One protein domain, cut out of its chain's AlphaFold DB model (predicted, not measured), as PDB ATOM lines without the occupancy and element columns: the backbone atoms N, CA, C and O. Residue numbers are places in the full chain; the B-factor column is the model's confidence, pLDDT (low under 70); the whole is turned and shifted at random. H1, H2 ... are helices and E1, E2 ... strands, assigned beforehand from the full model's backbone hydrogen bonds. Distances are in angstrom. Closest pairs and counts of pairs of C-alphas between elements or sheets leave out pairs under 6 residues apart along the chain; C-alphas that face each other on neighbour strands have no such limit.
ATOM      1  N   THR A  69      -1.772 -28.969  14.040       76.12
ATOM      2  CA  THR A  69      -2.089 -29.937  15.113       76.12
ATOM      3  C   THR A  69      -0.868 -30.305  15.944       76.12
ATOM      4  O   THR A  69      -0.998 -30.564  17.136       76.12
ATOM      5  N   ASP A  70       0.316 -30.274  15.332       86.44
ATOM      6  CA  ASP A  70       1.566 -30.690  15.965       86.44
ATOM      7  C   ASP A  70       2.485 -29.477  16.140       86.44
ATOM      8  O   ASP A  70       2.920 -28.885  15.149       86.44
ATOM      9  N   GLU A  71       2.773 -29.091  17.386       92.38
ATOM     10  CA  GLU A  71       3.690 -27.991  17.708       92.38
ATOM     11  C   GLU A  71       5.152 -28.454  17.755       92.38
ATOM     12  O   GLU A  71       5.508 -29.443  18.398       92.38
ATOM     13  N   TYR A  72       6.027 -27.677  17.125       95.12
ATOM     14  CA  TYR A  72       7.466 -27.900  17.068       95.12
ATOM     15  C   TYR A  72       8.210 -26.677  17.577       95.12
ATOM     16  O   TYR A  72       7.804 -25.544  17.333       95.12
ATOM     17  N   ARG A  73       9.351 -26.907  18.232       94.81
ATOM     18  CA  ARG A  73      10.262 -25.859  18.701       94.81
ATOM     19  C   ARG A  73      11.654 -26.075  18.128       94.81
ATOM     20  O   ARG A  73      12.182 -27.183  18.180       94.81
ATOM     21  N   THR A  74      12.281 -25.013  17.630       94.88
ATOM     22  CA  THR A  74      13.634 -25.081  17.065       94.88
ATOM     23  C   THR A  74      14.447 -23.805  17.307       94.88
ATOM     24  O   THR A  74      13.914 -22.771  17.715       94.88
ATOM     25  N   ASP A  75      15.767 -23.885  17.116       93.81
ATOM     26  CA  ASP A  75      16.668 -22.731  17.203       93.81
ATOM     27  C   ASP A  75      16.710 -21.941  15.882       93.81
ATOM     28  O   ASP A  75      16.204 -22.385  14.851       93.81
ATOM     29  N   VAL A  76      17.320 -20.752  15.897       91.56
ATOM     30  CA  VAL A  76      17.377 -19.855  14.724       91.56
ATOM     31  C   VAL A  76      17.993 -20.531  13.492       91.56
ATOM     32  O   VAL A  76      17.546 -20.307  12.369       91.56
ATOM     33  N   LYS A  77      19.000 -21.395  13.682       92.19
ATOM     34  CA  LYS A  77      19.615 -22.130  12.567       92.19
ATOM     35  C   LYS A  77      18.697 -23.232  12.051       92.19
ATOM     36  O   LYS A  77      18.726 -23.527  10.860       92.19
ATOM     37  N   GLY A  78      17.931 -23.856  12.939       93.81
ATOM     38  CA  GLY A  78      16.938 -24.861  12.596       93.81
ATOM     39  C   GLY A  78      15.807 -24.290  11.746       93.81
ATOM     40  O   GLY A  78      15.496 -24.888  10.722       93.81
ATOM     41  N   VAL A  79      15.269 -23.115  12.097       93.81
ATOM     42  CA  VAL A  79      14.213 -22.450  11.302       93.81
ATOM     43  C   VAL A  79      14.640 -22.261   9.852       93.81
ATOM     44  O   VAL A  79      13.895 -22.622   8.950       93.81
ATOM     45  N   GLY A  80      15.863 -21.771   9.613       91.38
ATOM     46  CA  GLY A  80      16.371 -21.530   8.257       91.38
ATOM     47  C   GLY A  80      16.526 -22.785   7.387       91.38
ATOM     48  O   GLY A  80      16.778 -22.664   6.193       91.38
ATOM     49  N   LYS A  81      16.392 -23.987   7.962       95.50
ATOM     50  CA  LYS A  81      16.421 -25.265   7.232       95.50
ATOM     51  C   LYS A  81      15.028 -25.813   6.919       95.50
ATOM     52  O   LYS A  81      14.923 -26.806   6.205       95.50
ATOM     53  N   VAL A  82      13.975 -25.222   7.479       95.56
ATOM     54  CA  VAL A  82      12.598 -25.689   7.309       95.56
ATOM     55  C   VAL A  82      11.950 -24.923   6.158       95.56
ATOM     56  O   VAL A  82      11.963 -23.695   6.125       95.56
ATOM     57  N   LYS A  83      11.362 -25.658   5.209       96.38
ATOM     58  CA  LYS A  83      10.527 -25.091   4.146       96.38
ATOM     59  C   LYS A  83       9.115 -24.880   4.698       96.38
ATOM     60  O   LYS A  83       8.395 -25.854   4.912       96.38
ATOM     61  N   PHE A  84       8.761 -23.625   4.954       95.50
ATOM     62  CA  PHE A  84       7.433 -23.225   5.416       95.50
ATOM     63  C   PHE A  84       6.501 -22.913   4.251       95.50
ATOM     64  O   PHE A  84       6.953 -22.526   3.172       95.50
ATOM     65  N   TYR A  85       5.206 -23.064   4.499       93.12
ATOM     66  CA  TYR A  85       4.150 -22.796   3.535       93.12
ATOM     67  C   TYR A  85       3.181 -21.772   4.108       93.12
ATOM     68  O   TYR A  85       2.786 -21.865   5.270       93.12
ATOM     69  N   ASP A  86       2.817 -20.806   3.277       92.62
ATOM     70  CA  ASP A  86       1.828 -19.781   3.579       92.62
ATOM     71  C   ASP A  86       0.692 -19.912   2.561       92.62
ATOM     72  O   ASP A  86       0.919 -19.842   1.349       92.62
ATOM     73  N   PHE A  87      -0.514 -20.189   3.049       87.56
ATOM     74  CA  PHE A  87      -1.676 -20.456   2.213       87.56
ATOM     75  C   PHE A  87      -2.683 -19.319   2.348       87.56
ATOM     76  O   PHE A  87      -3.429 -19.244   3.319       87.56
ATOM     77  N   THR A  88      -2.760 -18.472   1.326       84.31
ATOM     78  CA  THR A  88      -3.789 -17.424   1.226       84.31
ATOM     79  C   THR A  88      -5.068 -17.918   0.550       84.31
ATOM     80  O   THR A  88      -6.131 -17.325   0.710       84.31
ATOM     81  N   THR A  89      -4.975 -19.005  -0.218       83.94
ATOM     82  CA  THR A  89      -6.085 -19.631  -0.944       83.94
ATOM     83  C   THR A  89      -5.914 -21.146  -0.982       83.94
ATOM     84  O   THR A  89      -4.830 -21.674  -0.721       83.94
ATOM     85  N   SER A  90      -6.991 -21.853  -1.319       84.06
ATOM     86  CA  SER A  90      -6.951 -23.305  -1.462       84.06
ATOM     87  C   SER A  90      -6.188 -23.752  -2.718       84.06
ATOM     88  O   SER A  90      -6.299 -23.138  -3.782       84.06
ATOM     89  N   VAL A  91      -5.462 -24.867  -2.616       85.56
ATOM     90  CA  VAL A  91      -4.545 -25.388  -3.646       85.56
ATOM     91  C   VAL A  91      -5.150 -26.589  -4.382       85.56
ATOM     92  O   VAL A  91      -5.921 -27.355  -3.811       85.56
ATOM     93  N   ASP A  92      -4.817 -26.775  -5.660       80.94
ATOM     94  CA  ASP A  92      -5.233 -27.964  -6.410       80.94
ATOM     95  C   ASP A  92      -4.357 -29.178  -6.063       80.94
ATOM     96  O   ASP A  92      -3.132 -29.154  -6.219       80.94
ATOM     97  N   SER A  93      -5.005 -30.258  -5.630       76.44
ATOM     98  CA  SER A  93      -4.346 -31.505  -5.253       76.44
ATOM     99  C   SER A  93      -3.638 -32.233  -6.399       76.44
ATOM    100  O   SER A  93      -2.691 -32.961  -6.123       76.44
ATOM    101  N   GLU A  94      -4.050 -32.057  -7.662       75.50
ATOM    102  CA  GLU A  94      -3.397 -32.723  -8.804       75.50
ATOM    103  C   GLU A  94      -2.024 -32.112  -9.114       75.50
ATOM    104  O   GLU A  94      -1.118 -32.786  -9.603       75.50
ATOM    105  N   THR A  95      -1.859 -30.825  -8.805       81.94
ATOM    106  CA  THR A  95      -0.616 -30.079  -9.054       81.94
ATOM    107  C   THR A  95       0.341 -30.079  -7.862       81.94
ATOM    108  O   THR A  95       1.519 -29.742  -8.009       81.94
ATOM    109  N   TRP A  96      -0.145 -30.468  -6.681       84.06
ATOM    110  CA  TRP A  96       0.628 -30.483  -5.446       84.06
ATOM    111  C   TRP A  96       1.565 -31.693  -5.379       84.06
ATOM    112  O   TRP A  96       1.137 -32.834  -5.522       84.06
ATOM    113  N   LYS A  97       2.857 -31.443  -5.135       87.88
ATOM    114  CA  LYS A  97       3.906 -32.484  -5.132       87.88
ATOM    115  C   LYS A  97       4.474 -32.801  -3.751       87.88
ATOM    116  O   LYS A  97       5.179 -33.794  -3.594       87.88
ATOM    117  N   ASP A  98       4.216 -31.937  -2.776       89.88
ATOM    118  CA  ASP A  98       4.717 -32.087  -1.414       89.88
ATOM    119  C   ASP A  98       3.740 -32.925  -0.561       89.88
ATOM    120  O   ASP A  98       2.713 -33.421  -1.029       89.88
ATOM    121  N   LYS A  99       4.060 -33.118   0.720       88.19
ATOM    122  CA  LYS A  99       3.204 -33.868   1.654       88.19
ATOM    123  C   LYS A  99       1.878 -33.136   1.909       88.19
ATOM    124  O   LYS A  99       1.791 -31.924   1.745       88.19
ATOM    125  N   SER A 100       0.859 -33.868   2.359       82.81
ATOM    126  CA  SER A 100      -0.443 -33.305   2.756       82.81
ATOM    127  C   SER A 100      -0.408 -32.546   4.084       82.81
ATOM    128  O   SER A 100      -1.274 -31.711   4.323       82.81
ATOM    129  N   LYS A 101       0.589 -32.821   4.935       89.50
ATOM    130  CA  LYS A 101       0.887 -32.078   6.165       89.50
ATOM    131  C   LYS A 101       2.232 -31.373   6.022       89.50
ATOM    132  O   LYS A 101       3.235 -32.026   5.718       89.50
ATOM    133  N   VAL A 102       2.256 -30.061   6.235       92.31
ATOM    134  CA  VAL A 102       3.440 -29.217   6.036       92.31
ATOM    135  C   VAL A 102       3.612 -28.165   7.140       92.31
ATOM    136  O   VAL A 102       2.629 -27.802   7.786       92.31
ATOM    137  N   PRO A 103       4.842 -27.670   7.386       95.94
ATOM    138  CA  PRO A 103       5.083 -26.576   8.328       95.94
ATOM    139  C   PRO A 103       4.407 -25.282   7.864       95.94
ATOM    140  O   PRO A 103       4.666 -24.816   6.753       95.94
ATOM    141  N   LEU A 104       3.575 -24.694   8.720       94.19
ATOM    142  CA  LEU A 104       2.798 -23.499   8.396       94.19
ATOM    143  C   LEU A 104       3.532 -22.227   8.831       94.19
ATOM    144  O   LEU A 104       3.995 -22.126   9.970       94.19
ATOM    145  N   PHE A 105       3.660 -21.261   7.923       94.06
ATOM    146  CA  PHE A 105       4.407 -20.026   8.167       94.06
ATOM    147  C   PHE A 105       3.703 -19.084   9.155       94.06
ATOM    148  O   PHE A 105       4.353 -18.515  10.025       94.06
ATOM    149  N   ASP A 106       2.382 -18.961   9.066       91.75
ATOM    150  CA  ASP A 106       1.542 -18.130   9.943       91.75
ATOM    151  C   ASP A 106       1.613 -18.539  11.429       91.75
ATOM    152  O   ASP A 106       1.441 -17.717  12.333       91.75
ATOM    153  N   THR A 107       1.924 -19.807  11.695       93.38
ATOM    154  CA  THR A 107       2.134 -20.335  13.050       93.38
ATOM    155  C   THR A 107       3.540 -20.091  13.605       93.38
ATOM    156  O   THR A 107       3.767 -20.321  14.795       93.38
ATOM    157  N   LEU A 108       4.488 -19.616  12.787       95.75
ATOM    158  CA  LEU A 108       5.870 -19.386  13.198       95.75
ATOM    159  C   LEU A 108       5.962 -18.196  14.164       95.75
ATOM    160  O   LEU A 108       5.807 -17.040  13.776       95.75
ATOM    161  N   LYS A 109       6.273 -18.463  15.435       95.44
ATOM    162  CA  LYS A 109       6.343 -17.446  16.493       95.44
ATOM    163  C   LYS A 109       7.666 -17.496  17.254       95.44
ATOM    164  O   LYS A 109       8.079 -18.574  17.689       95.44
ATOM    165  N   PRO A 110       8.334 -16.348  17.468       95.81
ATOM    166  CA  PRO A 110       9.512 -16.295  18.317       95.81
ATOM    167  C   PRO A 110       9.116 -16.482  19.785       95.81
ATOM    168  O   PRO A 110       8.156 -15.890  20.275       95.81
ATOM    169  N   VAL A 111       9.896 -17.279  20.509       95.94
ATOM    170  CA  VAL A 111       9.729 -17.531  21.941       95.94
ATOM    171  C   VAL A 111      11.028 -17.202  22.651       95.94
ATOM    172  O   VAL A 111      12.081 -17.770  22.351       95.94
ATOM    173  N   ASN A 112      10.957 -16.302  23.629       97.12
ATOM    174  CA  ASN A 112      12.129 -15.892  24.391       97.12
ATOM    175  C   ASN A 112      12.798 -17.085  25.084       97.12
ATOM    176  O   ASN A 112      12.161 -17.995  25.613       97.12
ATOM    177  N   CYS A 113      14.126 -17.075  25.098       96.81
ATOM    178  CA  CYS A 113      14.900 -18.024  25.873       96.81
ATOM    179  C   CYS A 113      14.737 -17.700  27.357       96.81
ATOM    180  O   CYS A 113      15.225 -16.673  27.812       96.81
ATOM    181  N   GLU A 114      14.136 -18.609  28.119       95.88
ATOM    182  CA  GLU A 114      13.926 -18.456  29.570       95.88
ATOM    183  C   GLU A 114      15.221 -18.193  30.353       95.88
ATOM    184  O   GLU A 114      15.207 -17.573  31.406       95.88
ATOM    185  N   ARG A 115      16.375 -18.661  29.854       94.94
ATOM    186  CA  ARG A 115      17.648 -18.499  30.570       94.94
ATOM    187  C   ARG A 115      18.161 -17.062  30.530       94.94
ATOM    188  O   ARG A 115      18.786 -16.616  31.485       94.94
ATOM    189  N   CYS A 116      17.948 -16.362  29.419       96.00
ATOM    190  CA  CYS A 116      18.418 -14.990  29.226       96.00
ATOM    191  C   CYS A 116      17.275 -13.986  29.024       96.00
ATOM    192  O   CYS A 116      17.545 -12.823  28.729       96.00
ATOM    193  N   ASN A 117      16.022 -14.419  29.164       94.88
ATOM    194  CA  ASN A 117      14.812 -13.624  28.965       94.88
ATOM    195  C   ASN A 117      14.840 -12.801  27.667       94.88
ATOM    196  O   ASN A 117      14.594 -11.601  27.681       94.88
ATOM    197  N   GLY A 118      15.217 -13.421  26.544       95.19
ATOM    198  CA  GLY A 118      15.250 -12.730  25.246       95.19
ATOM    199  C   GLY A 118      16.546 -11.971  24.938       95.19
ATOM    200  O   GLY A 118      16.820 -11.689  23.779       95.19
ATOM    201  N   SER A 119      17.393 -11.681  25.932       94.88
ATOM    202  CA  SER A 119      18.576 -10.819  25.731       94.88
ATOM    203  C   SER A 119      19.712 -11.453  24.924       94.88
ATOM    204  O   SER A 119      20.568 -10.749  24.398       94.88
ATOM    205  N   LYS A 214      22.419 -20.018  22.303       94.06
ATOM    206  CA  LYS A 214      23.642 -19.682  21.557       94.06
ATOM    207  C   LYS A 214      23.709 -18.199  21.162       94.06
ATOM    208  O   LYS A 214      24.091 -17.867  20.044       94.06
ATOM    209  N   GLY A 215      23.358 -17.276  22.051       94.44
ATOM    210  CA  GLY A 215      23.424 -15.836  21.768       94.44
ATOM    211  C   GLY A 215      22.220 -15.208  21.059       94.44
ATOM    212  O   GLY A 215      22.142 -13.990  21.039       94.44
ATOM    213  N   TYR A 216      21.281 -15.988  20.517       94.50
ATOM    214  CA  TYR A 216      20.168 -15.442  19.725       94.50
ATOM    215  C   TYR A 216      19.051 -14.808  20.561       94.50
ATOM    216  O   TYR A 216      18.299 -13.976  20.073       94.50
ATOM    217  N   GLY A 217      18.921 -15.207  21.824       95.56
ATOM    218  CA  GLY A 217      17.901 -14.692  22.737       95.56
ATOM    219  C   GLY A 217      16.548 -15.387  22.627       95.56
ATOM    220  O   GLY A 217      15.836 -15.444  23.621       95.56
ATOM    221  N   HIS A 218      16.228 -16.004  21.495       95.81
ATOM    222  CA  HIS A 218      14.944 -16.656  21.253       95.81
ATOM    223  C   HIS A 218      15.096 -18.006  20.536       95.81
ATOM    224  O   HIS A 218      16.145 -18.340  19.980       95.81
ATOM    225  N   PHE A 219      14.024 -18.782  20.605       96.25
ATOM    226  CA  PHE A 219      13.718 -19.952  19.787       96.25
ATOM    227  C   PHE A 219      12.508 -19.618  18.916       96.25
ATOM    228  O   PHE A 219      11.921 -18.549  19.071       96.25
ATOM    229  N   TYR A 220      12.105 -20.534  18.049       96.50
ATOM    230  CA  TYR A 220      10.866 -20.410  17.297       96.50
ATOM    231  C   TYR A 220       9.991 -21.629  17.519       96.50
ATOM    232  O   TYR A 220      10.488 -22.757  17.471       96.50
ATOM    233  N   ASN A 221       8.706 -21.377  17.733       96.25
ATOM    234  CA  ASN A 221       7.670 -22.391  17.676       96.25
ATOM    235  C   ASN A 221       6.943 -22.286  16.337       96.25
ATOM    236  O   ASN A 221       6.792 -21.185  15.818       96.25
ATOM    237  N   TYR A 222       6.502 -23.407  15.788       95.75
ATOM    238  CA  TYR A 222       5.632 -23.464  14.615       95.75
ATOM    239  C   TYR A 222       4.828 -24.756  14.642       95.75
ATOM    240  O   TYR A 222       5.192 -25.697  15.348       95.75
ATOM    241  N   SER A 223       3.775 -24.827  13.842       94.75
ATOM    242  CA  SER A 223       2.940 -26.012  13.737       94.75
ATOM    243  C   SER A 223       3.043 -26.652  12.359       94.75
ATOM    244  O   SER A 223       3.269 -25.984  11.347       94.75
ATOM    245  N   ILE A 224       2.866 -27.969  12.317       92.56
ATOM    246  CA  ILE A 224       2.600 -28.698  11.077       92.56
ATOM    247  C   ILE A 224       1.086 -28.862  10.947       92.56
ATOM    248  O   ILE A 224       0.417 -29.277  11.895       92.56
ATOM    249  N   GLY A 225       0.555 -28.517   9.776       89.19
ATOM    250  CA  GLY A 225      -0.876 -28.569   9.494       89.19
ATOM    251  C   GLY A 225      -1.180 -29.038   8.080       89.19
ATOM    252  O   GLY A 225      -0.279 -29.231   7.263       89.19
ATOM    253  N   PHE A 226      -2.461 -29.266   7.805       86.44
ATOM    254  CA  PHE A 226      -2.902 -29.739   6.495       86.44
ATOM    255  C   PHE A 226      -2.778 -28.664   5.420       86.44
ATOM    256  O   PHE A 226      -3.020 -27.485   5.661       86.44
ATOM    257  N   VAL A 227      -2.469 -29.099   4.204       86.38
ATOM    258  CA  VAL A 227      -2.589 -28.265   3.010       86.38
ATOM    259  C   VAL A 227      -4.079 -28.032   2.731       86.38
ATOM    260  O   VAL A 227      -4.843 -29.003   2.686       86.38
TER     261      VAL A 227
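What this domain is: This is residues 69 to 119 and 214 to 227 of the 351 residues of an uncharacterized protein of Candidatus Helarchaeota archaeon (UniProt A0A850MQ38). A narrow, strongly twisted ribbon of four strands is built round one long strand, E4, with E1 along one side of it and the short E2 and E3 one after the other along its other side. A very short helix, H1, packs on this sheet, and a long loop, residues 80 to 100, reaches to one end of the rod, while the turn near Cys 116 lies at the opposite end. The printed part has 65 residues, with one named helix and four named strands: along the chain E1 comes first, then H1, then E2, then E3 and last E4; the sheet is branched, with the neighbour pairs E1 and E4, E2 and E4, and E3 and E4, each antiparallel. The class is mostly strand, though under half of the printed residues, 26, are in named elements. The whole is loose, with a radius of gyration of the C-alphas of 14.2 A, and spans 47 by 18 by 18 A.

How they stand to each other: E4, residues 218 to 226, has three neighbours in staggered pairing. E1, residues 69 to 74, lies on one side of it, beside residues 219 to 225, antiparallel at 152 degrees; N 72 and O 222 are within hydrogen-bond range at 2.8 A. E3, residues 109 to 112, lies on the other side, beside residues 218 to 221, antiparallel at 151 degrees, with N 109 and O 221 at 2.8 A. E2, residues 101 to 103, is on that same side of E4, beside residues 223 to 226, antiparallel at 159 degrees, with N 102 and O 225 at 2.9 A. E2 and E3 are apart. H1, residues 76 to 79, is on the sheet at a height of 8.1 A and only just over E4, with 3 of its C-alphas falling on that strand; the closest C-alphas of the two, those of Val 76 and Phe 219, are 6.2 A apart. H1 is too short for any O i to N i+4 pair, and its one O i to N i+3 pair is not within range.

Where its parts are: E4 is 26.6 A long from C-alpha 218 at (14.944, -16.656, 21.253) to C-alpha 226 at (-2.902, -29.739, 6.495). E1 begins with C-alpha 69 at (-2.089, -29.937, 15.113) and is 16.6 A long. E3 measures 9.9 A, E2 7.2 A and H1 5.3 A from first to last C-alpha.

The domain as a whole: The two C-alphas farthest apart, those of Glu 94 and Cys 116, are 47.3 A apart. Residues 120 to 213 are not printed, and C-alphas 119 and 214 stand 11.0 A apart across the cut, which falls in the link from E3 to E4. The link from H1 to E2, 21 residues, is long; those from E1 to H1 and from E2 to E3 are tight. The mean pLDDT of the printed part is 91.5, and no printed residue is under 70.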